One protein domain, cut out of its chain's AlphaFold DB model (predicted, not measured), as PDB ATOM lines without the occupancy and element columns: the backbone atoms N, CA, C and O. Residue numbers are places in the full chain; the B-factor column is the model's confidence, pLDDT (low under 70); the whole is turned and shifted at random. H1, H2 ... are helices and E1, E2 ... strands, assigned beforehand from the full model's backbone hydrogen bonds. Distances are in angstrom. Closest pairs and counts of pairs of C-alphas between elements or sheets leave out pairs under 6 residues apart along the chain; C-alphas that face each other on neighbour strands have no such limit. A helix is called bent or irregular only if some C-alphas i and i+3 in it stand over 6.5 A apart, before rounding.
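This is residues 306 to 499 of the 627 residues of an uncharacterized protein of Prosthecomicrobium hirschii (UniProt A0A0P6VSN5). A short helix, H1, lies near the middle, with H3 and H5 packed across it at steep angles and the short H2 packed on it too; H4 and H5 form a helical hairpin that reaches one end of the long axis, and H6 packs on H3. A small three-stranded sheet lies away from H3, H4, H5 and H6, and long unnamed loops fill much of the rest, residues 311 to 350 reaching the other end at Ala 337. The printed part has 194 residues, with six named helices and three named strands in the order E1 H1 E2 E3 H2 H3 H4 H5 H6; the sheet runs E1, E2, E3, antiparallel throughout. The class is mostly helix, though under half of the residues are in named elements. The whole is compact, with a radius of gyration of the C-alphas of 18.1 A and spans of 62 by 45 by 39 A.

E1, residues 308 to 310, begins with C-alpha 308 at (-33.469, 9.314, -18.430). H1 holds residues 351 to 359 and is irregular, but only just: C-alphas 352 and 355 are 6.9 A apart. E2 is residues 373 to 376, E3 379 to 382 and H2 422 to 426. H3, residues 430 to 446, is 24.5 A long, and H4, residues 450 to 459, is 14.5 A. H5, residues 470 to 490, is the longest helix at 30.3 A. H6, residues 492 to 499, ends with C-alpha 499 at (-21.040, -24.027, -30.563).

E2 is the inner strand; N 309 and O 375 of E1 and E2 are 2.9 A apart, within hydrogen-bond range. E2 and E3 form a hairpin, with N 381 and O 374 at 2.8 A. H1 is not on the sheet. H1 touches H2, closest at the C-alphas of Gly 351 and Phe 425, 4.6 A. Residues 430 to 437 of H3 touch H1 at a steep tilt of 49 degrees, the same way, closest at the C-alphas of Arg 352 and Arg 433, 4.2 A. Residues 480 to 487 of H5 touch H1, closest at the C-alphas of Leu 359 and Arg 484, 6.4 A. H3 and H5 touch at a steep tilt of 50 degrees, closest at the C-alphas of Ala 441 and Leu 488, 6.7 A. H4 and H5 form a helical hairpin at a shallow tilt of 5 degrees, opposite ways, with the C-alphas of Ala 457 and Ser 470 closest at 5.1 A. H6 touches H3 about perpendicular, at 88 degrees, with the C-alphas of Lys 438 and Leu 495 closest at 6.8 A. Every O i to N i+4 pair is within hydrogen-bond range in H4 and H5, against 3 of 5 in H1, 11 of 13 in H3, 0 of 1 in H2 and 1 of 4 in H6; of the O i to N i+3 pairs, 2 of 2 are within range in H2 and 4 of 5 in H6.

The two C-alphas farthest apart, those of Ala 337 and Asp 463, are 64.2 A apart. The printed part has no cut. The links E1 to H1, H1 to E2 and E3 to H2 are long, with 40, 13 and 39 residues. The mean pLDDT of the printed part is 87.8; residues 392 to 395, 412 to 417, 462 and 465 are under 70.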
ATOM      1  N   GLU A 306     -39.239   5.504 -14.619       89.62
ATOM      2  CA  GLU A 306     -37.871   5.993 -14.456       89.62
ATOM      3  C   GLU A 306     -37.541   6.953 -15.601       89.62
ATOM      4  O   GLU A 306     -37.832   6.678 -16.766       89.62
ATOM      5  N   LYS A 307     -36.955   8.104 -15.291       88.06
ATOM      6  CA  LYS A 307     -36.590   9.095 -16.306       88.06
ATOM      7  C   LYS A 307     -35.149   8.882 -16.733       88.06
ATOM      8  O   LYS A 307     -34.330   8.416 -15.947       88.06
ATOM      9  N   PHE A 308     -34.848   9.261 -17.969       88.12
ATOM     10  CA  PHE A 308     -33.469   9.314 -18.430       88.12
ATOM     11  C   PHE A 308     -32.640  10.270 -17.572       88.12
ATOM     12  O   PHE A 308     -33.031  11.420 -17.358       88.12
ATOM     13  N   SER A 309     -31.488   9.777 -17.133       85.94
ATOM     14  CA  SER A 309     -30.411  10.550 -16.531       85.94
ATOM     15  C   SER A 309     -29.168  10.354 -17.378       85.94
ATOM     16  O   SER A 309     -28.774   9.214 -17.614       85.94
ATOM     17  N   ASP A 310     -28.547  11.447 -17.810       85.75
ATOM     18  CA  ASP A 310     -27.220  11.397 -18.421       85.75
ATOM     19  C   ASP A 310     -26.145  10.991 -17.390       85.75
ATOM     20  O   ASP A 310     -26.428  10.849 -16.193       85.75
ATOM     21  N   PHE A 311     -24.919  10.756 -17.865       88.62
ATOM     22  CA  PHE A 311     -23.757  10.479 -17.011       88.62
ATOM     23  C   PHE A 311     -22.946  11.737 -16.665       88.62
ATOM     24  O   PHE A 311     -21.803  11.626 -16.210       88.62
ATOM     25  N   GLU A 312     -23.489  12.940 -16.885       81.94
ATOM     26  CA  GLU A 312     -22.769  14.174 -16.579       81.94
ATOM     27  C   GLU A 312     -22.453  14.267 -15.081       81.94
ATOM     28  O   GLU A 312     -23.311  14.100 -14.220       81.94
ATOM     29  N   GLY A 313     -21.172  14.495 -14.768       82.44
ATOM     30  CA  GLY A 313     -20.659  14.536 -13.394       82.44
ATOM     31  C   GLY A 313     -20.251  13.180 -12.804       82.44
ATOM     32  O   GLY A 313     -19.542  13.165 -11.802       82.44
ATOM     33  N   ALA A 314     -20.607  12.059 -13.443       88.81
ATOM     34  CA  ALA A 314     -20.269  10.706 -12.985       88.81
ATOM     35  C   ALA A 314     -19.017  10.110 -13.651       88.81
ATOM     36  O   ALA A 314     -18.649   8.981 -13.348       88.81
ATOM     37  N   ILE A 315     -18.368  10.826 -14.574       91.12
ATOM     38  CA  ILE A 315     -17.197  10.322 -15.309       91.12
ATOM     39  C   ILE A 315     -15.919  10.995 -14.807       91.12
ATOM     40  O   ILE A 315     -15.797  12.221 -14.846       91.12
ATOM     41  N   VAL A 316     -14.935  10.190 -14.399       90.38
ATOM     42  CA  VAL A 316     -13.608  10.633 -13.925       90.38
ATOM     43  C   VAL A 316     -12.486   9.996 -14.751       90.38
ATOM     44  O   VAL A 316     -12.701   8.967 -15.372       90.38
ATOM     45  N   GLY A 317     -11.274  10.566 -14.767       79.25
ATOM     46  CA  GLY A 317     -10.116   9.964 -15.465       79.25
ATOM     47  C   GLY A 317      -9.831  10.500 -16.877       79.25
ATOM     48  O   GLY A 317      -8.969   9.976 -17.583       79.25
ATOM     49  N   GLY A 318     -10.501  11.584 -17.279       75.25
ATOM     50  CA  GLY A 318     -10.278  12.254 -18.563       75.25
ATOM     51  C   GLY A 318     -10.958  11.553 -19.747       75.25
ATOM     52  O   GLY A 318     -11.506  10.469 -19.601       75.25
ATOM     53  N   PRO A 319     -10.945  12.165 -20.945       71.25
ATOM     54  CA  PRO A 319     -11.836  11.764 -22.030       71.25
ATOM     55  C   PRO A 319     -11.496  10.416 -22.674       71.25
ATOM     56  O   PRO A 319     -12.360   9.873 -23.341       71.25
ATOM     57  N   ARG A 320     -10.273   9.884 -22.542       75.56
ATOM     58  CA  ARG A 320      -9.877   8.606 -23.172       75.56
ATOM     59  C   ARG A 320     -10.155   7.395 -22.288       75.56
ATOM     60  O   ARG A 320     -10.763   6.439 -22.754       75.56
ATOM     61  N   ASN A 321      -9.727   7.471 -21.029       78.75
ATOM     62  CA  ASN A 321      -9.763   6.365 -20.069       78.75
ATOM     63  C   ASN A 321     -10.785   6.615 -18.953       78.75
ATOM     64  O   ASN A 321     -10.607   6.145 -17.825       78.75
ATOM     65  N   GLY A 322     -11.826   7.391 -19.269       89.38
ATOM     66  CA  GLY A 322     -12.853   7.753 -18.313       89.38
ATOM     67  C   GLY A 322     -13.515   6.526 -17.701       89.38
ATOM     68  O   GLY A 322     -13.741   5.521 -18.375       89.38
ATOM     69  N   GLN A 323     -13.808   6.619 -16.414       93.31
ATOM     70  CA  GLN A 323     -14.518   5.612 -15.644       93.31
ATOM     71  C   GLN A 323     -15.817   6.214 -15.143       93.31
ATOM     72  O   GLN A 323     -15.827   7.352 -14.667       93.31
ATOM     73  N   LEU A 324     -16.896   5.446 -15.252       94.31
ATOM     74  CA  LEU A 324     -18.145   5.778 -14.595       94.31
ATOM     75  C   LEU A 324     -17.998   5.424 -13.118       94.31
ATOM     76  O   LEU A 324     -17.619   4.301 -12.792       94.31
ATOM     77  N   VAL A 325     -18.279   6.376 -12.239       95.12
ATOM     78  CA  VAL A 325     -18.164   6.202 -10.792       95.12
ATOM     79  C   VAL A 325     -19.501   6.394 -10.108       95.12
ATOM     80  O   VAL A 325     -20.380   7.107 -10.600       95.12
ATOM     81  N   LYS A 326     -19.651   5.754  -8.949       94.44
ATOM     82  CA  LYS A 326     -20.848   5.901  -8.125       94.44
ATOM     83  C   LYS A 326     -20.968   7.346  -7.654       94.44
ATOM     84  O   LYS A 326     -19.973   7.965  -7.276       94.44
ATOM     85  N   LEU A 327     -22.192   7.859  -7.632       91.88
ATOM     86  CA  LEU A 327     -22.516   9.146  -7.024       91.88
ATOM     87  C   LEU A 327     -23.260   8.917  -5.707       91.88
ATOM     88  O   LEU A 327     -24.130   8.049  -5.635       91.88
ATOM     89  N   GLY A 328     -22.909   9.688  -4.680       89.88
ATOM     90  CA  GLY A 328     -23.647   9.738  -3.421       89.88
ATOM     91  C   GLY A 328     -24.954  10.519  -3.558       89.88
ATOM     92  O   GLY A 328     -25.243  11.105  -4.604       89.88
ATOM     93  N   GLU A 329     -25.739  10.573  -2.480       87.75
ATOM     94  CA  GLU A 329     -26.997  11.341  -2.433       87.75
ATOM     95  C   GLU A 329     -26.791  12.841  -2.698       87.75
ATOM     96  O   GLU A 329     -27.668  13.513  -3.237       87.75
ATOM     97  N   ASP A 330     -25.603  13.362  -2.379       88.50
ATOM     98  CA  ASP A 330     -25.197  14.745  -2.640       88.50
ATOM     99  C   ASP A 330     -24.756  14.994  -4.097       88.50
ATOM    100  O   ASP A 330     -24.325  16.098  -4.439       88.50
ATOM    101  N   GLY A 331     -24.846  13.973  -4.955       86.62
ATOM    102  CA  GLY A 331     -24.464  14.026  -6.362       86.62
ATOM    103  C   GLY A 331     -22.953  14.028  -6.603       86.62
ATOM    104  O   GLY A 331     -22.534  14.300  -7.729       86.62
ATOM    105  N   LYS A 332     -22.123  13.750  -5.588       91.06
ATOM    106  CA  LYS A 332     -20.661  13.722  -5.733       91.06
ATOM    107  C   LYS A 332     -20.118  12.300  -5.886       91.06
ATOM    108  O   LYS A 332     -20.696  11.367  -5.331       91.06
ATOM    109  N   PRO A 333     -18.985  12.124  -6.590       93.81
ATOM    110  CA  PRO A 333     -18.301  10.838  -6.677       93.81
ATOM    111  C   PRO A 333     -17.986  10.220  -5.309       93.81
ATOM    112  O   PRO A 333     -17.341  10.851  -4.467       93.81
ATOM    113  N   VAL A 334     -18.396   8.967  -5.119       95.19
ATOM    114  CA  VAL A 334     -18.117   8.176  -3.914       95.19
ATOM    115  C   VAL A 334     -16.667   7.702  -3.931       95.19
ATOM    116  O   VAL A 334     -16.152   7.270  -4.965       95.19
ATOM    117  N   LYS A 335     -16.017   7.764  -2.767       95.50
ATOM    118  CA  LYS A 335     -14.674   7.227  -2.542       95.50
ATOM    119  C   LYS A 335     -14.707   6.114  -1.504       95.50
ATOM    120  O   LYS A 335     -15.408   6.232  -0.502       95.50
ATOM    121  N   ASN A 336     -13.904   5.082  -1.722       92.62
ATOM    122  CA  ASN A 336     -13.694   4.007  -0.762       92.62
ATOM    123  C   ASN A 336     -12.812   4.466   0.420       92.62
ATOM    124  O   ASN A 336     -12.265   5.572   0.430       92.62
ATOM    125  N   ALA A 337     -12.597   3.579   1.398       91.75
ATOM    126  CA  ALA A 337     -11.769   3.848   2.581       91.75
ATOM    127  C   ALA A 337     -10.299   4.211   2.270       91.75
ATOM    128  O   ALA A 337      -9.619   4.797   3.108       91.75
ATOM    129  N   ARG A 338      -9.802   3.879   1.072       90.06
ATOM    130  CA  ARG A 338      -8.447   4.216   0.597       90.06
ATOM    131  C   ARG A 338      -8.405   5.554  -0.150       90.06
ATOM    132  O   ARG A 338      -7.356   5.946  -0.645       90.06
ATOM    133  N   GLY A 339      -9.536   6.254  -0.256       93.69
ATOM    134  CA  GLY A 339      -9.658   7.529  -0.960       93.69
ATOM    135  C   GLY A 339      -9.756   7.416  -2.485       93.69
ATOM    136  O   GLY A 339      -9.713   8.445  -3.165       93.69
ATOM    137  N   HIS A 340      -9.903   6.206  -3.032       94.94
ATOM    138  CA  HIS A 340     -10.082   5.973  -4.468       94.94
ATOM    139  C   HIS A 340     -11.561   6.018  -4.842       94.94
ATOM    140  O   HIS A 340     -12.405   5.599  -4.055       94.94
ATOM    141  N   TYR A 341     -11.881   6.497  -6.043       96.62
ATOM    142  CA  TYR A 341     -13.255   6.470  -6.536       96.62
ATOM    143  C   TYR A 341     -13.730   5.040  -6.779       96.62
ATOM    144  O   TYR A 341     -12.973   4.209  -7.287       96.62
ATOM    145  N   GLU A 342     -14.993   4.780  -6.449       95.25
ATOM    146  CA  GLU A 342     -15.645   3.503  -6.730       95.25
ATOM    147  C   GLU A 342     -16.297   3.516  -8.110       95.25
ATOM    148  O   GLU A 342     -17.147   4.365  -8.391       95.25
ATOM    149  N   VAL A 343     -15.936   2.548  -8.951       95.38
ATOM    150  CA  VAL A 343     -16.582   2.328 -10.247       95.38
ATOM    151  C   VAL A 343     -18.070   1.973 -10.086       95.38
ATOM    152  O   VAL A 343     -18.461   1.261  -9.157       95.38
ATOM    153  N   ASP A 344     -18.916   2.483 -10.983       94.19
ATOM    154  CA  ASP A 344     -20.335   2.123 -11.069       94.19
ATOM    155  C   ASP A 344     -20.541   0.997 -12.093       94.19
ATOM    156  O   ASP A 344     -20.465   1.215 -13.302       94.19
ATOM    157  N   THR A 345     -20.832  -0.203 -11.593       92.62
ATOM    158  CA  THR A 345     -21.163  -1.401 -12.381       92.62
ATOM    159  C   THR A 345     -22.657  -1.748 -12.319       92.62
ATOM    160  O   THR A 345     -23.062  -2.843 -12.696       92.62
ATOM    161  N   SER A 346     -23.509  -0.831 -11.840       91.69
ATOM    162  CA  SER A 346     -24.949  -1.082 -11.643       91.69
ATOM    163  C   SER A 346     -25.773  -1.102 -12.935       91.69
ATOM    164  O   SER A 346     -26.943  -1.492 -12.917       91.69
ATOM    165  N   ILE A 347     -25.193  -0.662 -14.052       93.12
ATOM    166  CA  ILE A 347     -25.873  -0.625 -15.347       93.12
ATOM    167  C   ILE A 347     -25.857  -2.026 -15.954       93.12
ATOM    168  O   ILE A 347     -24.802  -2.583 -16.245       93.12
ATOM    169  N   ARG A 348     -27.048  -2.577 -16.179       91.44
ATOM    170  CA  ARG A 348     -27.241  -3.902 -16.760       91.44
ATOM    171  C   ARG A 348     -26.752  -3.931 -18.207       91.44
ATOM    172  O   ARG A 348     -27.109  -3.050 -18.990       91.44
ATOM    173  N   GLU A 349     -26.029  -4.993 -18.563       90.81
ATOM    174  CA  GLU A 349     -25.550  -5.246 -19.931       90.81
ATOM    175  C   GLU A 349     -24.721  -4.086 -20.505       90.81
ATOM    176  O   GLU A 349     -24.731  -3.840 -21.713       90.81
ATOM    177  N   MET A 350     -24.008  -3.336 -19.658       94.19
ATOM    178  CA  MET A 350     -23.157  -2.245 -20.121       94.19
ATOM    179  C   MET A 350     -22.102  -2.776 -21.100       94.19
ATOM    180  O   MET A 350     -21.973  -2.243 -22.203       94.19
ATOM    181  N   GLY A 351     -21.425  -3.877 -20.761       95.44
ATOM    182  CA  GLY A 351     -20.357  -4.469 -21.567       95.44
ATOM    183  C   GLY A 351     -20.794  -4.871 -22.969       95.44
ATOM    184  O   GLY A 351     -20.104  -4.582 -23.951       95.44
ATOM    185  N   ARG A 352     -21.988  -5.466 -23.077       96.38
ATOM    186  CA  ARG A 352     -22.606  -5.899 -24.341       96.38
ATOM    187  C   ARG A 352     -22.642  -4.781 -25.386       96.38
ATOM    188  O   ARG A 352     -22.492  -5.030 -26.580       96.38
ATOM    189  N   ASN A 353     -22.819  -3.534 -24.949       95.50
ATOM    190  CA  ASN A 353     -22.986  -2.392 -25.845       95.50
ATOM    191  C   ASN A 353     -21.672  -1.895 -26.471       95.50
ATOM    192  O   ASN A 353     -21.722  -1.166 -27.467       95.50
ATOM    193  N   LYS A 354     -20.504  -2.297 -25.942       95.12
ATOM    194  CA  LYS A 354     -19.190  -1.825 -26.412       95.12
ATOM    195  C   LYS A 354     -18.998  -2.057 -27.905       95.12
ATOM    196  O   LYS A 354     -18.616  -1.142 -28.636       95.12
ATOM    197  N   ILE A 355     -19.284  -3.278 -28.359       95.44
ATOM    198  CA  ILE A 355     -19.023  -3.666 -29.744       95.44
ATOM    199  C   ILE A 355     -19.891  -2.885 -30.728       95.44
ATOM    200  O   ILE A 355     -19.427  -2.552 -31.811       95.44
ATOM    201  N   PHE A 356     -21.113  -2.513 -30.342       95.00
ATOM    202  CA  PHE A 356     -21.996  -1.717 -31.189       95.00
ATOM    203  C   PHE A 356     -21.515  -0.275 -31.330       95.00
ATOM    204  O   PHE A 356     -21.589   0.289 -32.419       95.00
ATOM    205  N   MET A 357     -20.962   0.312 -30.266       92.06
ATOM    206  CA  MET A 357     -20.333   1.634 -30.350       92.06
ATOM    207  C   MET A 357     -19.094   1.602 -31.253       92.06
ATOM    208  O   MET A 357     -18.908   2.491 -32.086       92.06
ATOM    209  N   LEU A 358     -18.276   0.546 -31.135       92.25
ATOM    210  CA  LEU A 358     -17.135   0.322 -32.022       92.25
ATOM    211  C   LEU A 358     -17.584   0.125 -33.468       92.25
ATOM    212  O   LEU A 358     -16.996   0.734 -34.357       92.25
ATOM    213  N   LEU A 359     -18.620  -0.678 -33.706       93.88
ATOM    214  CA  LEU A 359     -19.183  -0.972 -35.023       93.88
ATOM    215  C   LEU A 359     -19.722   0.282 -35.717       93.88
ATOM    216  O   LEU A 359     -19.502   0.457 -36.911       93.88
ATOM    217  N   LEU A 360     -20.388   1.169 -34.975       92.31
ATOM    218  CA  LEU A 360     -20.864   2.454 -35.493       92.31
ATOM    219  C   LEU A 360     -19.742   3.482 -35.690       92.31
ATOM    220  O   LEU A 360     -20.003   4.556 -36.229       92.31
ATOM    221  N   GLY A 361     -18.517   3.185 -35.240       88.25
ATOM    222  CA  GLY A 361     -17.401   4.129 -35.274       88.25
ATOM    223  C   GLY A 361     -17.655   5.378 -34.428       88.25
ATOM    224  O   GLY A 361     -17.066   6.423 -34.701       88.25
ATOM    225  N   ASP A 362     -18.532   5.292 -33.420       87.12
ATOM    226  CA  ASP A 362     -18.906   6.438 -32.593       87.12
ATOM    227  C   ASP A 362     -17.762   6.788 -31.639       87.12
ATOM    228  O   ASP A 362     -17.611   6.216 -30.555       87.12
ATOM    229  N   ARG A 363     -16.935   7.761 -32.031       81.75
ATOM    230  CA  ARG A 363     -15.844   8.250 -31.175       81.75
ATOM    231  C   ARG A 363     -16.332   8.848 -29.858       81.75
ATOM    232  O   ARG A 363     -15.552   8.917 -28.914       81.75
ATOM    233  N   ASP A 364     -17.594   9.268 -29.788       79.25
ATOM    234  CA  ASP A 364     -18.214   9.877 -28.613       79.25
ATOM    235  C   ASP A 364     -19.216   8.918 -27.956       79.25
ATOM    236  O   ASP A 364     -20.199   9.377 -27.363       79.25
ATOM    237  N   ALA A 365     -18.930   7.606 -28.022       79.44
ATOM    238  CA  ALA A 365     -19.718   6.538 -27.410       79.44
ATOM    239  C   ALA A 365     -20.270   6.955 -26.053       79.44
ATOM    240  O   ALA A 365     -21.476   7.118 -25.941       79.44
ATOM    241  N   ILE A 366     -19.399   7.256 -25.083       82.75
ATOM    242  CA  ILE A 366     -19.743   8.079 -23.923       82.75
ATOM    243  C   ILE A 366     -18.958   9.385 -24.082       82.75
ATOM    244  O   ILE A 366     -17.750   9.420 -23.845       82.75
ATOM    245  N   GLY A 367     -19.609  10.459 -24.545       77.31
ATOM    246  CA  GLY A 367     -18.937  11.724 -24.865       77.31
ATOM    247  C   GLY A 367     -18.112  12.283 -23.695       77.31
ATOM    248  O   GLY A 367     -18.206  11.810 -22.568       77.31
ATOM    249  N   SER A 368     -17.323  13.343 -23.912       74.38
ATOM    250  CA  SER A 368     -16.361  13.858 -22.906       74.38
ATOM    251  C   SER A 368     -16.945  14.110 -21.509       74.38
ATOM    252  O   SER A 368     -16.211  14.064 -20.530       74.38
ATOM    253  N   LYS A 369     -18.244  14.409 -21.437       73.44
ATOM    254  CA  LYS A 369     -18.995  14.601 -20.195       73.44
ATOM    255  C   LYS A 369     -20.102  13.566 -19.987       73.44
ATOM    256  O   LYS A 369     -20.842  13.695 -19.034       73.44
ATOM    257  N   GLY A 370     -20.295  12.620 -20.902       75.44
ATOM    258  CA  GLY A 370     -21.410  11.677 -20.840       75.44
ATOM    259  C   GLY A 370     -22.792  12.315 -21.007       75.44
ATOM    260  O   GLY A 370     -23.768  11.709 -20.614       75.44
ATOM    261  N   GLY A 371     -22.906  13.518 -21.582       74.69
ATOM    262  CA  GLY A 371     -24.199  14.203 -21.745       74.69
ATOM    263  C   GLY A 371     -25.098  13.631 -22.853       74.69
ATOM    264  O   GLY A 371     -26.272  13.979 -22.927       74.69
ATOM    265  N   ASN A 372     -24.554  12.790 -23.738       76.69
ATOM    266  CA  ASN A 372     -25.274  12.144 -24.841       76.69
ATOM    267  C   ASN A 372     -25.617  10.673 -24.555       76.69
ATOM    268  O   ASN A 372     -26.293  10.043 -25.351       76.69
ATOM    269  N   LYS A 373     -25.176  10.091 -23.442       85.94
ATOM    270  CA  LYS A 373     -25.571   8.740 -23.027       85.94
ATOM    271  C   LYS A 373     -25.886   8.752 -21.548       85.94
ATOM    272  O   LYS A 373     -25.536   9.682 -20.835       85.94
ATOM    273  N   GLY A 374     -26.582   7.737 -21.085       88.94
ATOM    274  CA  GLY A 374     -27.043   7.730 -19.719       88.94
ATOM    275  C   GLY A 374     -27.675   6.415 -19.354       88.94
ATOM    276  O   GLY A 374     -27.384   5.370 -19.939       88.94
ATOM    277  N   ARG A 375     -28.586   6.490 -18.396       90.94
ATOM    278  CA  ARG A 375     -29.390   5.358 -17.969       90.94
ATOM    279  C   ARG A 375     -30.841   5.734 -17.771       90.94
ATOM    280  O   ARG A 375     -31.182   6.886 -17.494       90.94
ATOM    281  N   VAL A 376     -31.692   4.730 -17.888       90.69
ATOM    282  CA  VAL A 376     -33.081   4.772 -17.445       90.69
ATOM    283  C   VAL A 376     -33.258   3.626 -16.462       90.69
ATOM    284  O   VAL A 376     -33.207   2.461 -16.846       90.69
ATOM    285  N   GLY A 377     -33.389   3.952 -15.175       89.56
ATOM    286  CA  GLY A 377     -33.219   2.947 -14.127       89.56
ATOM    287  C   GLY A 377     -31.807   2.358 -14.195       89.56
ATOM    288  O   GLY A 377     -30.830   3.105 -14.159       89.56
ATOM    289  N   ASN A 378     -31.705   1.039 -14.339       91.06
ATOM    290  CA  ASN A 378     -30.443   0.318 -14.515       91.06
ATOM    291  C   ASN A 378     -30.126  -0.033 -15.980       91.06
ATOM    292  O   ASN A 378     -29.178  -0.769 -16.227       91.06
ATOM    293  N   GLU A 379     -30.889   0.457 -16.960       92.44
ATOM    294  CA  GLU A 379     -30.643   0.169 -18.377       92.44
ATOM    295  C   GLU A 379     -29.773   1.251 -19.017       92.44
ATOM    296  O   GLU A 379     -30.048   2.443 -18.851       92.44
ATOM    297  N   PHE A 380     -28.759   0.846 -19.788       93.31
ATOM    298  CA  PHE A 380     -27.983   1.769 -20.616       93.31
ATOM    299  C   PHE A 380     -28.884   2.415 -21.669       93.31
ATOM    300  O   PHE A 380     -29.551   1.730 -22.446       93.31
ATOM    301  N   ALA A 381     -28.883   3.744 -21.700       90.88
ATOM    302  CA  ALA A 381     -29.732   4.535 -22.566       90.88
ATOM    303  C   ALA A 381     -28.896   5.447 -23.461       90.88
ATOM    304  O   ALA A 381     -28.014   6.175 -22.995       90.88
ATOM    305  N   ALA A 382     -29.216   5.447 -24.752       87.56
ATOM    306  CA  ALA A 382     -28.550   6.279 -25.733       87.56
ATOM    307  C   ALA A 382     -29.473   7.372 -26.262       87.56
ATOM    308  O   ALA A 382     -30.565   7.097 -26.761       87.56
ATOM    309  N   ILE A 383     -28.997   8.611 -26.200       78.62
ATOM    310  CA  ILE A 383     -29.556   9.713 -26.974       78.62
ATOM    311  C   ILE A 383     -28.505  10.103 -28.022       78.62
ATOM    312  O   ILE A 383     -27.309   9.924 -27.798       78.62
ATOM    313  N   ASP A 384     -28.926  10.600 -29.181       72.25
ATOM    314  CA  ASP A 384     -28.056  11.444 -30.014       72.25
ATOM    315  C   ASP A 384     -26.670  10.837 -30.396       72.25
ATOM    316  O   ASP A 384     -25.631  11.159 -29.798       72.25
ATOM    317  N   PRO A 385     -26.618   9.906 -31.367       75.62
ATOM    318  CA  PRO A 385     -25.377   9.307 -31.867       75.62
ATOM    319  C   PRO A 385     -24.656  10.173 -32.923       75.62
ATOM    320  O   PRO A 385     -24.266   9.678 -33.982       75.62
ATOM    321  N   GLY A 386     -24.459  11.467 -32.650       72.94
ATOM    322  CA  GLY A 386     -24.012  12.463 -33.639       72.94
ATOM    323  C   GLY A 386     -22.677  12.195 -34.361       72.94
ATOM    324  O   GLY A 386     -22.472  12.725 -35.453       72.94
ATOM    325  N   HIS A 387     -21.781  11.358 -33.821       81.56
ATOM    326  CA  HIS A 387     -20.482  11.017 -34.437       81.56
ATOM    327  C   HIS A 387     -20.388   9.585 -34.988       81.56
ATOM    328  O   HIS A 387     -19.298   9.106 -35.295       81.56
ATOM    329  N   SER A 388     -21.521   8.898 -35.128       87.88
ATOM    330  CA  SER A 388     -21.584   7.569 -35.747       87.88
ATOM    331  C   SER A 388     -21.532   7.642 -37.279       87.88
ATOM    332  O   SER A 388     -22.035   8.600 -37.861       87.88
ATOM    333  N   LEU A 389     -21.007   6.597 -37.930       89.81
ATOM    334  CA  LEU A 389     -21.030   6.371 -39.389       89.81
ATOM    335  C   LEU A 389     -20.327   7.447 -40.246       89.81
ATOM    336  O   LEU A 389     -20.672   7.653 -41.408       89.81
ATOM    337  N   GLU A 390     -19.337   8.156 -39.705       84.25
ATOM    338  CA  GLU A 390     -18.556   9.139 -40.471       84.25
ATOM    339  C   GLU A 390     -17.629   8.433 -41.492       84.25
ATOM    340  O   GLU A 390     -16.649   7.801 -41.103       84.25
ATOM    341  N   THR A 391     -17.902   8.550 -42.801       73.31
ATOM    342  CA  THR A 391     -17.176   7.830 -43.877       73.31
ATOM    343  C   THR A 391     -16.042   8.606 -44.578       73.31
ATOM    344  O   THR A 391     -15.497   8.120 -45.568       73.31
ATOM    345  N   GLY A 392     -15.605   9.766 -44.062       63.06
ATOM    346  CA  GLY A 392     -14.557  10.618 -44.672       63.06
ATOM    347  C   GLY A 392     -13.343  10.961 -43.778       63.06
ATOM    348  O   GLY A 392     -13.413  10.929 -42.548       63.06
ATOM    349  N   GLY A 393     -12.210  11.346 -44.392       56.78
ATOM    350  CA  GLY A 393     -10.953  11.725 -43.709       56.78
ATOM    351  C   GLY A 393     -10.208  10.541 -43.067       56.78
ATOM    352  O   GLY A 393     -10.336   9.419 -43.541       56.78
ATOM    353  N   GLN A 394      -9.444  10.761 -41.978       53.91
ATOM    354  CA  GLN A 394      -8.996   9.675 -41.080       53.91
ATOM    355  C   GLN A 394     -10.253   8.976 -40.519       53.91
ATOM    356  O   GLN A 394     -10.851   9.451 -39.550       53.91
ATOM    357  N   ASN A 395     -10.726   7.958 -41.235       65.62
ATOM    358  CA  ASN A 395     -12.056   7.369 -41.143       65.62
ATOM    359  C   ASN A 395     -12.042   6.228 -40.113       65.62
ATOM    360  O   ASN A 395     -11.438   5.184 -40.355       65.62
ATOM    361  N   LEU A 396     -12.705   6.418 -38.967       75.25
ATOM    362  CA  LEU A 396     -12.789   5.392 -37.922       75.25
ATOM    363  C   LEU A 396     -13.537   4.142 -38.393       75.25
ATOM    364  O   LEU A 396     -13.171   3.043 -37.987       75.25
ATOM    365  N   MET A 397     -14.505   4.284 -39.308       81.56
ATOM    366  CA  MET A 397     -15.200   3.146 -39.915       81.56
ATOM    367  C   MET A 397     -14.261   2.271 -40.753       81.56
ATOM    368  O   MET A 397     -14.492   1.073 -40.873       81.56
ATOM    369  N   ALA A 398     -13.187   2.846 -41.304       77.62
ATOM    370  CA  ALA A 398     -12.215   2.128 -42.128       77.62
ATOM    371  C   ALA A 398     -11.080   1.471 -41.321       77.62
ATOM    372  O   ALA A 398     -10.293   0.711 -41.888       77.62
ATOM    373  N   ARG A 399     -10.956   1.761 -40.019       78.25
ATOM    374  CA  ARG A 399      -9.885   1.192 -39.189       78.25
ATOM    375  C   ARG A 399     -10.146  -0.287 -38.912       78.25
ATOM    376  O   ARG A 399     -11.271  -0.677 -38.618       78.25
ATOM    377  N   LYS A 400      -9.094  -1.096 -38.972       82.69
ATOM    378  CA  LYS A 400      -9.105  -2.516 -38.601       82.69
ATOM    379  C   LYS A 400      -8.217  -2.737 -37.383       82.69
ATOM    380  O   LYS A 400      -7.168  -3.358 -37.468       82.69
ATOM    381  N   ASP A 401      -8.586  -2.078 -36.291       85.06
ATOM    382  CA  ASP A 401      -7.759  -1.903 -35.098       85.06
ATOM    383  C   ASP A 401      -8.370  -2.519 -33.839       85.06
ATOM    384  O   ASP A 401      -7.879  -2.258 -32.745       85.06
ATOM    385  N   ILE A 402      -9.439  -3.307 -33.983       91.44
ATOM    386  CA  ILE A 402     -10.096  -4.008 -32.878       91.44
ATOM    387  C   ILE A 402      -9.399  -5.351 -32.663       91.44
ATOM    388  O   ILE A 402      -9.116  -6.071 -33.618       91.44
ATOM    389  N   ARG A 403      -9.143  -5.692 -31.400       92.81
ATOM    390  CA  ARG A 403      -8.544  -6.963 -30.974       92.81
ATOM    391  C   ARG A 403      -9.598  -7.868 -30.328       92.81
ATOM    392  O   ARG A 403     -10.680  -7.406 -29.959       92.81
ATOM    393  N   SER A 404      -9.278  -9.152 -30.171       93.50
ATOM    394  CA  SER A 404     -10.186 -10.206 -29.676       93.50
ATOM    395  C   SER A 404     -10.589 -10.073 -28.191       93.50
ATOM    396  O   SER A 404     -11.421 -10.840 -27.713       93.50
ATOM    397  N   ASP A 405     -10.064  -9.079 -27.468       91.50
ATOM    398  CA  ASP A 405     -10.460  -8.665 -26.108       91.50
ATOM    399  C   ASP A 405     -11.309  -7.370 -26.092       91.50
ATOM    400  O   ASP A 405     -11.574  -6.788 -25.035       91.50
ATOM    401  N   MET A 406     -11.721  -6.892 -27.274       92.75
ATOM    402  CA  MET A 406     -12.353  -5.588 -27.523       92.75
ATOM    403  C   MET A 406     -11.491  -4.371 -27.173       92.75
ATOM    404  O   MET A 406     -12.011  -3.248 -27.097       92.75
ATOM    405  N   SER A 407     -10.189  -4.545 -26.946       90.69
ATOM    406  CA  SER A 407      -9.256  -3.424 -26.968       90.69
ATOM    407  C   SER A 407      -9.050  -2.953 -28.409       90.69
ATOM    408  O   SER A 407      -9.362  -3.653 -29.376       90.69
ATOM    409  N   PHE A 408      -8.579  -1.720 -28.564       88.69
ATOM    410  CA  PHE A 408      -8.318  -1.142 -29.873       88.69
ATOM    411  C   PHE A 408      -7.248  -0.057 -29.791       88.69
ATOM    412  O   PHE A 408      -6.978   0.506 -28.725       88.69
ATOM    413  N   GLU A 409      -6.644   0.263 -30.930       83.19
ATOM    414  CA  GLU A 409      -5.632   1.312 -30.997       83.19
ATOM    415  C   GLU A 409      -6.272   2.698 -30.992       83.19
ATOM    416  O   GLU A 409      -6.961   3.103 -31.928       83.19
ATOM    417  N   GLN A 410      -6.010   3.461 -29.932       80.62
ATOM    418  CA  GLN A 410      -6.503   4.825 -29.805       80.62
ATOM    419  C   GLN A 410      -5.853   5.749 -30.852       80.62
ATOM    420  O   GLN A 410      -4.632   5.930 -30.824       80.62
ATOM    421  N   PRO A 411      -6.639   6.419 -31.717       73.94
ATOM    422  CA  PRO A 411      -6.124   7.455 -32.608       73.94
ATOM    423  C   PRO A 411      -5.457   8.587 -31.815       73.94
ATOM    424  O   PRO A 411      -5.848   8.871 -30.673       73.94
ATOM    425  N   SER A 412      -4.466   9.262 -32.408       66.56
ATOM    426  CA  SER A 412      -3.696  10.319 -31.737       66.56
ATOM    427  C   SER A 412      -4.597  11.439 -31.187       66.56
ATOM    428  O   SER A 412      -5.617  11.795 -31.776       66.56
ATOM    429  N   ILE A 413      -4.228  12.018 -30.032       56.69
ATOM    430  CA  ILE A 413      -4.950  13.163 -29.434       56.69
ATOM    431  C   ILE A 413      -4.835  14.370 -30.359       56.69
ATOM    432  O   ILE A 413      -5.790  15.137 -30.485       56.69
ATOM    433  N   PHE A 414      -3.680  14.514 -31.010       52.38
ATOM    434  CA  PHE A 414      -3.379  15.628 -31.902       52.38
ATOM    435  C   PHE A 414      -4.249  15.616 -33.166       52.38
ATOM    436  O   PHE A 414      -4.497  16.674 -33.734       52.38
ATOM    437  N   ASP A 415      -4.813  14.459 -33.522       54.94
ATOM    438  CA  ASP A 415      -5.734  14.313 -34.653       54.94
ATOM    439  C   ASP A 415      -7.175  14.749 -34.314       54.94
ATOM    440  O   ASP A 415      -8.050  14.785 -35.181       54.94
ATOM    441  N   GLY A 416      -7.478  15.058 -33.043       55.84
ATOM    442  CA  GLY A 416      -8.815  15.489 -32.610       55.84
ATOM    443  C   GLY A 416      -9.913  14.417 -32.735       55.84
ATOM    444  O   GLY A 416     -11.100  14.738 -32.627       55.84
ATOM    445  N   LYS A 417      -9.539  13.147 -32.957       64.25
ATOM    446  CA  LYS A 417     -10.432  12.010 -33.264       64.25
ATOM    447  C   LYS A 417     -10.218  10.782 -32.358       64.25
ATOM    448  O   LYS A 417     -10.306   9.653 -32.819       64.25
ATOM    449  N   CYS A 418      -9.937  10.972 -31.068       73.38
ATOM    450  CA  CYS A 418      -9.836   9.837 -30.137       73.38
ATOM    451  C   CYS A 418     -11.211   9.280 -29.736       73.38
ATOM    452  O   CYS A 418     -12.170  10.050 -29.629       73.38
ATOM    453  N   TYR A 419     -11.274   7.975 -29.463       82.44
ATOM    454  CA  TYR A 419     -12.449   7.340 -28.874       82.44
ATOM    455  C   TYR A 419     -12.541   7.697 -27.396       82.44
ATOM    456  O   TYR A 419     -11.560   7.571 -26.651       82.44
ATOM    457  N   LYS A 420     -13.722   8.138 -26.968       85.69
ATOM    458  CA  LYS A 420     -13.929   8.667 -25.628       85.69
ATOM    459  C   LYS A 420     -14.592   7.668 -24.698       85.69
ATOM    460  O   LYS A 420     -15.635   7.111 -25.029       85.69
ATOM    461  N   ASN A 421     -13.995   7.507 -23.518       88.31
ATOM    462  CA  ASN A 421     -14.560   6.798 -22.369       88.31
ATOM    463  C   ASN A 421     -15.038   5.360 -22.670       88.31
ATOM    464  O   ASN A 421     -15.953   4.857 -22.021       88.31
ATOM    465  N   PHE A 422     -14.421   4.671 -23.636       91.06
ATOM    466  CA  PHE A 422     -14.763   3.277 -23.959       91.06
ATOM    467  C   PHE A 422     -14.410   2.301 -22.834       91.06
ATOM    468  O   PHE A 422     -15.009   1.234 -22.739       91.06
ATOM    469  N   SER A 423     -13.484   2.688 -21.959       91.50
ATOM    470  CA  SER A 423     -13.105   1.916 -20.780       91.50
ATOM    471  C   SER A 423     -14.243   1.735 -19.772       91.50
ATOM    472  O   SER A 423     -14.179   0.816 -18.966       91.50
ATOM    473  N   ILE A 424     -15.303   2.553 -19.834       93.75
ATOM    474  CA  ILE A 424     -16.509   2.358 -19.011       93.75
ATOM    475  C   ILE A 424     -17.152   1.000 -19.315       93.75
ATOM    476  O   ILE A 424     -17.585   0.304 -18.403       93.75
ATOM    477  N   PHE A 425     -17.175   0.597 -20.587       94.69
ATOM    478  CA  PHE A 425     -17.740  -0.688 -20.995       94.69
ATOM    479  C   PHE A 425     -16.845  -1.883 -20.638       94.69
ATOM    480  O   PHE A 425     -17.280  -3.021 -20.755       94.69
ATOM    481  N   ASP A 426     -15.594  -1.649 -20.233       94.19
ATOM    482  CA  ASP A 426     -14.676  -2.719 -19.827       94.19
ATOM    483  C   ASP A 426     -14.870  -3.143 -18.368       94.19
ATOM    484  O   ASP A 426     -14.296  -4.137 -17.934       94.19
ATOM    485  N   GLN A 427     -15.708  -2.428 -17.613       95.06
ATOM    486  CA  GLN A 427     -16.040  -2.733 -16.220       95.06
ATOM    487  C   GLN A 427     -17.207  -3.735 -16.134       95.06
ATOM    488  O   GLN A 427     -18.187  -3.521 -15.427       95.06
ATOM    489  N   SER A 428     -17.090  -4.825 -16.896       95.44
ATOM    490  CA  SER A 428     -18.074  -5.908 -17.024       95.44
ATOM    491  C   SER A 428     -17.385  -7.233 -17.396       95.44
ATOM    492  O   SER A 428     -16.313  -7.183 -18.015       95.44
ATOM    493  N   PRO A 429     -17.999  -8.402 -17.123       95.44
ATOM    494  CA  PRO A 429     -17.480  -9.699 -17.564       95.44
ATOM    495  C   PRO A 429     -17.230  -9.761 -19.078       95.44
ATOM    496  O   PRO A 429     -17.930  -9.119 -19.867       95.44
ATOM    497  N   PHE A 430     -16.259 -10.566 -19.514       96.62
ATOM    498  CA  PHE A 430     -16.012 -10.757 -20.946       96.62
ATOM    499  C   PHE A 430     -17.160 -11.507 -21.620       96.62
ATOM    500  O   PHE A 430     -17.522 -11.169 -22.744       96.62
ATOM    501  N   SER A 431     -17.798 -12.439 -20.912       97.50
ATOM    502  CA  SER A 431     -19.009 -13.110 -21.378       97.50
ATOM    503  C   SER A 431     -20.134 -12.122 -21.702       97.50
ATOM    504  O   SER A 431     -20.768 -12.236 -22.747       97.50
ATOM    505  N   GLU A 432     -20.335 -11.092 -20.872       97.50
ATOM    506  CA  GLU A 432     -21.315 -10.030 -21.136       97.50
ATOM    507  C   GLU A 432     -20.941  -9.202 -22.370       97.50
ATOM    508  O   GLU A 432     -21.797  -8.917 -23.209       97.50
ATOM    509  N   ARG A 433     -19.661  -8.843 -22.515       97.56
ATOM    510  CA  ARG A 433     -19.155  -8.154 -23.710       97.56
ATOM    511  C   ARG A 433     -19.402  -8.994 -24.974       97.56
ATOM    512  O   ARG A 433     -19.905  -8.473 -25.970       97.56
ATOM    513  N   MET A 434     -19.139 -10.299 -24.916       98.12
ATOM    514  CA  MET A 434     -19.337 -11.242 -26.024       98.12
ATOM    515  C   MET A 434     -20.798 -11.430 -26.446       98.12
ATOM    516  O   MET A 434     -21.037 -11.675 -27.629       98.12
ATOM    517  N   GLU A 435     -21.782 -11.205 -25.568       97.75
ATOM    518  CA  GLU A 435     -23.197 -11.189 -25.980       97.75
ATOM    519  C   GLU A 435     -23.475 -10.131 -27.064       97.75
ATOM    520  O   GLU A 435     -24.354 -10.311 -27.907       97.75
ATOM    521  N   GLY A 436     -22.697  -9.043 -27.104       97.38
ATOM    522  CA  GLY A 436     -22.789  -8.047 -28.172       97.38
ATOM    523  C   GLY A 436     -22.311  -8.602 -29.513       97.38
ATOM    524  O   GLY A 436     -22.938  -8.377 -30.548       97.38
ATOM    525  N   VAL A 437     -21.213  -9.363 -29.501       98.25
ATOM    526  CA  VAL A 437     -20.643  -9.993 -30.704       98.25
ATOM    527  C   VAL A 437     -21.561 -11.104 -31.207       98.25
ATOM    528  O   VAL A 437     -21.814 -11.200 -32.406       98.25
ATOM    529  N   LYS A 438     -22.114 -11.910 -30.295       97.56
ATOM    530  CA  LYS A 438     -23.106 -12.942 -30.609       97.56
ATOM    531  C   LYS A 438     -24.340 -12.345 -31.282       97.56
ATOM    532  O   LYS A 438     -24.798 -12.857 -32.304       97.56
ATOM    533  N   GLU A 439     -24.843 -11.229 -30.760       97.44
ATOM    534  CA  GLU A 439     -25.958 -10.513 -31.379       97.44
ATOM    535  C   GLU A 439     -25.574  -9.921 -32.745       97.44
ATOM    536  O   GLU A 439     -26.355 -10.006 -33.690       97.44
ATOM    537  N   LEU A 440     -24.350  -9.407 -32.911       97.81
ATOM    538  CA  LEU A 440     -23.855  -8.965 -34.217       97.81
ATOM    539  C   LEU A 440     -23.785 -10.116 -35.237       97.81
ATOM    540  O   LEU A 440     -24.173  -9.942 -36.395       97.81
ATOM    541  N   ALA A 441     -23.346 -11.304 -34.815       97.62
ATOM    542  CA  ALA A 441     -23.322 -12.498 -35.657       97.62
ATOM    543  C   ALA A 441     -24.742 -12.916 -36.075       97.62
ATOM    544  O   ALA A 441     -24.971 -13.276 -37.234       97.62
ATOM    545  N   ARG A 442     -25.721 -12.810 -35.163       96.88
ATOM    546  CA  ARG A 442     -27.143 -13.021 -35.473       96.88
ATOM    547  C   ARG A 442     -27.642 -12.009 -36.506       96.88
ATOM    548  O   ARG A 442     -28.219 -12.423 -37.510       96.88
ATOM    549  N   LEU A 443     -27.390 -10.716 -36.292       95.31
ATOM    550  CA  LEU A 443     -27.792  -9.640 -37.205       95.31
ATOM    551  C   LEU A 443     -27.200  -9.824 -38.605       95.31
ATOM    552  O   LEU A 443     -27.916  -9.649 -39.590       95.31
ATOM    553  N   SER A 444     -25.942 -10.267 -38.699       95.94
ATOM    554  CA  SER A 444     -25.286 -10.592 -39.971       95.94
ATOM    555  C   SER A 444     -26.017 -11.695 -40.746       95.94
ATOM    556  O   SER A 444     -26.208 -11.582 -41.957       95.94
ATOM    557  N   LYS A 445     -26.520 -12.725 -40.050       95.75
ATOM    558  CA  LYS A 445     -27.317 -13.805 -40.661       95.75
ATOM    559  C   LYS A 445     -28.716 -13.339 -41.074       95.75
ATOM    560  O   LYS A 445     -29.240 -13.797 -42.087       95.75
ATOM    561  N   THR A 446     -29.340 -12.448 -40.302       94.19
ATOM    562  CA  THR A 446     -30.725 -12.010 -40.544       94.19
ATOM    563  C   THR A 446     -30.845 -10.767 -41.431       94.19
ATOM    564  O   THR A 446     -31.939 -10.483 -41.912       94.19
ATOM    565  N   ASN A 447     -29.753 -10.026 -41.657       93.62
ATOM    566  CA  ASN A 447     -29.706  -8.749 -42.388       93.62
ATOM    567  C   ASN A 447     -30.683  -7.684 -41.856       93.62
ATOM    568  O   ASN A 447     -31.192  -6.837 -42.595       93.62
ATOM    569  N   GLU A 448     -30.969  -7.738 -40.559       91.94
ATOM    570  CA  GLU A 448     -31.924  -6.848 -39.893       91.94
ATOM    571  C   GLU A 448     -31.396  -5.420 -39.720       91.94
ATOM    572  O   GLU A 448     -32.176  -4.469 -39.713       91.94
ATOM    573  N   ASP A 449     -30.082  -5.289 -39.575       93.31
ATOM    574  CA  ASP A 449     -29.304  -4.053 -39.568       93.31
ATOM    575  C   ASP A 449     -29.228  -3.430 -40.974       93.31
ATOM    576  O   ASP A 449     -29.511  -2.247 -41.154       93.31
ATOM    577  N   VAL A 450     -28.949  -4.244 -41.996       95.06
ATOM    578  CA  VAL A 450     -28.899  -3.827 -43.408       95.06
ATOM    579  C   VAL A 450     -30.259  -3.325 -43.898       95.06
ATOM    580  O   VAL A 450     -30.340  -2.377 -44.680       95.06
ATOM    581  N   ALA A 451     -31.354  -3.916 -43.415       93.69
ATOM    582  CA  ALA A 451     -32.702  -3.450 -43.730       93.69
ATOM    583  C   ALA A 451     -32.913  -1.967 -43.370       93.69
ATOM    584  O   ALA A 451     -33.608  -1.267 -44.105       93.69
ATOM    585  N   VAL A 452     -32.267  -1.463 -42.309       94.75
ATOM    586  CA  VAL A 452     -32.346  -0.047 -41.916       94.75
ATOM    587  C   VAL A 452     -31.735   0.848 -43.002       94.75
ATOM    588  O   VAL A 452     -32.387   1.791 -43.446       94.75
ATOM    589  N   PHE A 453     -30.542   0.520 -43.512       94.94
ATOM    590  CA  PHE A 453     -29.919   1.259 -44.622       94.94
ATOM    591  C   PHE A 453     -30.817   1.286 -45.861       94.94
ATOM    592  O   PHE A 453     -31.042   2.350 -46.439       94.94
ATOM    593  N   ARG A 454     -31.409   0.141 -46.220       92.31
ATOM    594  CA  ARG A 454     -32.323   0.031 -47.368       92.31
ATOM    595  C   ARG A 454     -33.572   0.896 -47.207       92.31
ATOM    596  O   ARG A 454     -33.995   1.532 -48.169       92.31
ATOM    597  N   GLU A 455     -34.153   0.956 -46.008       92.06
ATOM    598  CA  GLU A 455     -35.301   1.829 -45.735       92.06
ATOM    599  C   GLU A 455     -34.954   3.317 -45.896       92.06
ATOM    600  O   GLU A 455     -35.749   4.082 -46.455       92.06
ATOM    601  N   TYR A 456     -33.767   3.728 -45.442       92.81
ATOM    602  CA  TYR A 456     -33.284   5.099 -45.607       92.81
ATOM    603  C   TYR A 456     -32.957   5.412 -47.069       92.81
ATOM    604  O   TYR A 456     -33.403   6.442 -47.563       92.81
ATOM    605  N   ALA A 457     -32.266   4.521 -47.787       90.81
ATOM    606  CA  ALA A 457     -31.946   4.696 -49.205       90.81
ATOM    607  C   ALA A 457     -33.213   4.811 -50.068       90.81
ATOM    608  O   ALA A 457     -33.282   5.658 -50.956       90.81
ATOM    609  N   ALA A 458     -34.245   4.014 -49.767       87.56
ATOM    610  CA  ALA A 458     -35.543   4.108 -50.430       87.56
ATOM    611  C   ALA A 458     -36.277   5.423 -50.119       87.56
ATOM    612  O   ALA A 458     -37.043   5.911 -50.944       87.56
ATOM    613  N   THR A 459     -36.054   6.005 -48.934       87.19
ATOM    614  CA  THR A 459     -36.682   7.276 -48.540       87.19
ATOM    615  C   THR A 459     -35.940   8.487 -49.101       87.19
ATOM    616  O   THR A 459     -36.586   9.432 -49.529       87.19
ATOM    617  N   PHE A 460     -34.608   8.465 -49.126       86.75
ATOM    618  CA  PHE A 460     -33.741   9.565 -49.568       86.75
ATOM    619  C   PHE A 460     -33.163   9.328 -50.970       86.75
ATOM    620  O   PHE A 460     -32.004   9.639 -51.230       86.75
ATOM    621  N   GLY A 461     -33.959   8.733 -51.862       73.19
ATOM    622  CA  GLY A 461     -33.600   8.521 -53.264       73.19
ATOM    623  C   GLY A 461     -34.032   9.668 -54.184       73.19
ATOM    624  O   GLY A 461     -34.487  10.721 -53.733       73.19
ATOM    625  N   LYS A 462     -33.963   9.413 -55.496       67.06
ATOM    626  CA  LYS A 462     -34.240  10.379 -56.579       67.06
ATOM    627  C   LYS A 462     -35.594  11.097 -56.486       67.06
ATOM    628  O   LYS A 462     -35.739  12.192 -57.019       67.06
ATOM    629  N   ASP A 463     -36.567  10.506 -55.797       71.56
ATOM    630  CA  ASP A 463     -37.926  11.041 -55.659       71.56
ATOM    631  C   ASP A 463     -38.043  12.200 -54.644       71.56
ATOM    632  O   ASP A 463     -39.123  12.770 -54.483       71.56
ATOM    633  N   ASN A 464     -36.952  12.572 -53.959       72.88
ATOM    634  CA  ASN A 464     -36.908  13.688 -53.006       72.88
ATOM    635  C   ASN A 464     -35.867  14.738 -53.443       72.88
ATOM    636  O   ASN A 464     -34.751  14.757 -52.917       72.88
ATOM    637  N   PRO A 465     -36.205  15.624 -54.403       67.62
ATOM    638  CA  PRO A 465     -35.269  16.620 -54.920       67.62
ATOM    639  C   PRO A 465     -34.733  17.526 -53.797       67.62
ATOM    640  O   PRO A 465     -35.497  18.052 -52.987       67.62
ATOM    641  N   GLY A 466     -33.406  17.678 -53.738       75.56
ATOM    642  CA  GLY A 466     -32.692  18.414 -52.683       75.56
ATOM    643  C   GLY A 466     -32.427  17.623 -51.390       75.56
ATOM    644  O   GLY A 466     -31.879  18.186 -50.446       75.56
ATOM    645  N   LEU A 467     -32.802  16.337 -51.338       84.44
ATOM    646  CA  LEU A 467     -32.516  15.395 -50.245       84.44
ATOM    647  C   LEU A 467     -32.109  14.001 -50.773       84.44
ATOM    648  O   LEU A 467     -32.338  12.996 -50.102       84.44
ATOM    649  N   ASP A 468     -31.539  13.915 -51.979       87.56
ATOM    650  CA  ASP A 468     -31.015  12.644 -52.492       87.56
ATOM    651  C   ASP A 468     -29.678  12.327 -51.810       87.56
ATOM    652  O   ASP A 468     -28.635  12.898 -52.131       87.56
ATOM    653  N   PHE A 469     -29.727  11.418 -50.838       89.75
ATOM    654  CA  PHE A 469     -28.565  10.944 -50.085       89.75
ATOM    655  C   PHE A 469     -28.222   9.489 -50.407       89.75
ATOM    656  O   PHE A 469     -27.422   8.877 -49.698       89.75
ATOM    657  N   SER A 470     -28.809   8.921 -51.465       87.12
ATOM    658  CA  SER A 470     -28.660   7.506 -51.822       87.12
ATOM    659  C   SER A 470     -27.196   7.068 -51.950       87.12
ATOM    660  O   SER A 470     -26.816   6.030 -51.405       87.12
ATOM    661  N   GLY A 471     -26.351   7.890 -52.582       88.50
ATOM    662  CA  GLY A 471     -24.912   7.636 -52.699       88.50
ATOM    663  C   GLY A 471     -24.203   7.561 -51.344       88.50
ATOM    664  O   GLY A 471     -23.505   6.589 -51.065       88.50
ATOM    665  N   GLN A 472     -24.438   8.539 -50.462       89.44
ATOM    666  CA  GLN A 472     -23.824   8.569 -49.130       89.44
ATOM    667  C   GLN A 472     -24.317   7.418 -48.245       89.44
ATOM    668  O   GLN A 472     -23.532   6.825 -47.509       89.44
ATOM    669  N   ILE A 473     -25.609   7.081 -48.313       93.50
ATOM    670  CA  ILE A 473     -26.167   5.934 -47.587       93.50
ATOM    671  C   ILE A 473     -25.482   4.642 -48.044       93.50
ATOM    672  O   ILE A 473     -25.090   3.846 -47.194       93.50
ATOM    673  N   GLY A 474     -25.250   4.476 -49.351       93.12
ATOM    674  CA  GLY A 474     -24.504   3.340 -49.896       93.12
ATOM    675  C   GLY A 474     -23.042   3.280 -49.430       93.12
ATOM    676  O   GLY A 474     -22.540   2.203 -49.109       93.12
ATOM    677  N   GLU A 475     -22.354   4.420 -49.329       92.31
ATOM    678  CA  GLU A 475     -20.995   4.479 -48.767       92.31
ATOM    679  C   GLU A 475     -20.963   4.093 -47.281       92.31
ATOM    680  O   GLU A 475     -20.092   3.327 -46.861       92.31
ATOM    681  N   MET A 476     -21.921   4.591 -46.491       93.56
ATOM    682  CA  MET A 476     -22.065   4.235 -45.077       93.56
ATOM    683  C   MET A 476     -22.374   2.751 -44.897       93.56
ATOM    684  O   MET A 476     -21.743   2.112 -44.059       93.56
ATOM    685  N   GLU A 477     -23.284   2.192 -45.696       95.31
ATOM    686  CA  GLU A 477     -23.613   0.762 -45.680       95.31
ATOM    687  C   GLU A 477     -22.370  -0.081 -45.984       95.31
ATOM    688  O   GLU A 477     -22.036  -0.988 -45.225       95.31
ATOM    689  N   LYS A 478     -21.617   0.263 -47.037       94.12
ATOM    690  CA  LYS A 478     -20.385  -0.447 -47.403       94.12
ATOM    691  C   LYS A 478     -19.336  -0.401 -46.288       94.12
ATOM    692  O   LYS A 478     -18.733  -1.427 -45.972       94.12
ATOM    693  N   ALA A 479     -19.104   0.772 -45.696       92.56
ATOM    694  CA  ALA A 479     -18.143   0.927 -44.606       92.56
ATOM    695  C   ALA A 479     -18.583   0.160 -43.346       92.56
ATOM    696  O   ALA A 479     -17.771  -0.522 -42.721       92.56
ATOM    697  N   TYR A 480     -19.874   0.223 -43.013       94.94
ATOM    698  CA  TYR A 480     -20.480  -0.525 -41.914       94.94
ATOM    699  C   TYR A 480     -20.319  -2.038 -42.099       94.94
ATOM    700  O   TYR A 480     -19.850  -2.716 -41.187       94.94
ATOM    701  N   LEU A 481     -20.640  -2.563 -43.284       95.56
ATOM    702  CA  LEU A 481     -20.513  -3.986 -43.603       95.56
ATOM    703  C   LEU A 481     -19.062  -4.464 -43.519       95.56
ATOM    704  O   LEU A 481     -18.792  -5.462 -42.857       95.56
ATOM    705  N   SER A 482     -18.122  -3.714 -44.100       93.94
ATOM    706  CA  SER A 482     -16.698  -4.063 -44.034       93.94
ATOM    707  C   SER A 482     -16.184  -4.125 -42.592       93.94
ATOM    708  O   SER A 482     -15.407  -5.013 -42.237       93.94
ATOM    709  N   ARG A 483     -16.642  -3.205 -41.736       93.19
ATOM    710  CA  ARG A 483     -16.296  -3.190 -40.312       93.19
ATOM    711  C   ARG A 483     -16.967  -4.322 -39.536       93.19
ATOM    712  O   ARG A 483     -16.316  -4.935 -38.695       93.19
ATOM    713  N   ARG A 484     -18.235  -4.626 -39.835       95.44
ATOM    714  CA  ARG A 484     -18.973  -5.767 -39.272       95.44
ATOM    715  C   ARG A 484     -18.252  -7.078 -39.559       95.44
ATOM    716  O   ARG A 484     -18.044  -7.860 -38.640       95.44
ATOM    717  N   GLU A 485     -17.859  -7.298 -40.808       95.62
ATOM    718  CA  GLU A 485     -17.121  -8.492 -41.233       95.62
ATOM    719  C   GLU A 485     -15.779  -8.602 -40.516       95.62
ATOM    720  O   GLU A 485     -15.478  -9.650 -39.960       95.62
ATOM    721  N   HIS A 486     -15.014  -7.508 -40.443       95.31
ATOM    722  CA  HIS A 486     -13.753  -7.493 -39.702       95.31
ATOM    723  C   HIS A 486     -13.936  -7.829 -38.215       95.31
ATOM    724  O   HIS A 486     -13.158  -8.604 -37.671       95.31
ATOM    725  N   ILE A 487     -14.961  -7.278 -37.558       96.31
ATOM    726  CA  ILE A 487     -15.267  -7.624 -36.165       96.31
ATOM    727  C   ILE A 487     -15.575  -9.121 -36.048       96.31
ATOM    728  O   ILE A 487     -15.009  -9.795 -35.199       96.31
ATOM    729  N   LEU A 488     -16.455  -9.663 -36.891       97.38
ATOM    730  CA  LEU A 488     -16.827 -11.078 -36.805       97.38
ATOM    731  C   LEU A 488     -15.647 -12.020 -37.082       97.38
ATOM    732  O   LEU A 488     -15.573 -13.071 -36.455       97.38
ATOM    733  N   ASP A 489     -14.726 -11.622 -37.957       97.12
ATOM    734  CA  ASP A 489     -13.468 -12.325 -38.220       97.12
ATOM    735  C   ASP A 489     -12.558 -12.338 -36.977       97.12
ATOM    736  O   ASP A 489     -12.186 -13.404 -36.493       97.12
ATOM    737  N   VAL A 490     -12.308 -11.171 -36.366       96.56
ATOM    738  CA  VAL A 490     -11.481 -11.035 -35.146       96.56
ATOM    739  C   VAL A 490     -12.014 -11.867 -33.976       96.56
ATOM    740  O   VAL A 490     -11.237 -12.393 -33.180       96.56
ATOM    741  N   PHE A 491     -13.336 -11.973 -33.840       97.62
ATOM    742  CA  PHE A 491     -13.970 -12.710 -32.746       97.62
ATOM    743  C   PHE A 491     -14.389 -14.138 -33.125       97.62
ATOM    744  O   PHE A 491     -15.040 -14.790 -32.310       97.62
ATOM    745  N   GLY A 492     -14.018 -14.645 -34.306       96.19
ATOM    746  CA  GLY A 492     -14.433 -15.967 -34.795       96.19
ATOM    747  C   GLY A 492     -14.145 -17.094 -33.799       96.19
ATOM    748  O   GLY A 492     -15.057 -17.820 -33.401       96.19
ATOM    749  N   ASP A 493     -12.913 -17.160 -33.288       93.75
ATOM    750  CA  ASP A 493     -12.503 -18.166 -32.296       93.75
ATOM    751  C   ASP A 493     -13.266 -18.044 -30.969       93.75
ATOM    752  O   ASP A 493     -13.520 -19.034 -30.288       93.75
ATOM    753  N   ARG A 494     -13.650 -16.822 -30.579       96.00
ATOM    754  CA  ARG A 494     -14.428 -16.574 -29.354       96.00
ATOM    755  C   ARG A 494     -15.893 -16.947 -29.537       96.00
ATOM    756  O   ARG A 494     -16.516 -17.449 -28.609       96.00
ATOM    757  N   LEU A 495     -16.440 -16.707 -30.727       97.44
ATOM    758  CA  LEU A 495     -17.800 -17.091 -31.085       97.44
ATOM    759  C   LEU A 495     -17.972 -18.613 -31.115       97.44
ATOM    760  O   LEU A 495     -19.032 -19.087 -30.716       97.44
ATOM    761  N   ALA A 496     -16.934 -19.362 -31.498       96.56
ATOM    762  CA  ALA A 496     -16.962 -20.824 -31.529       96.56
ATOM    763  C   ALA A 496     -17.298 -21.463 -30.166       96.56
ATOM    764  O   ALA A 496     -17.855 -22.555 -30.129       96.56
ATOM    765  N   VAL A 497     -17.046 -20.774 -29.044       97.56
ATOM    766  CA  VAL A 497     -17.423 -21.251 -27.698       97.56
ATOM    767  C   VAL A 497     -18.928 -21.501 -27.575       97.56
ATOM    768  O   VAL A 497     -19.347 -22.399 -26.848       97.56
ATOM    769  N   TYR A 498     -19.752 -20.731 -28.289       96.62
ATOM    770  CA  TYR A 498     -21.205 -20.916 -28.281       96.62
ATOM    771  C   TYR A 498     -21.662 -22.180 -29.023       96.62
ATOM    772  O   TYR A 498     -22.807 -22.590 -28.837       96.62
ATOM    773  N   ASP A 499     -20.780 -22.794 -29.816       95.75
ATOM    774  CA  ASP A 499     -21.040 -24.027 -30.563       95.75
ATOM    775  C   ASP A 499     -20.470 -25.279 -29.862       95.75
ATOM    776  O   ASP A 499     -20.714 -26.393 -30.323       95.75
TER     777      ASP A 499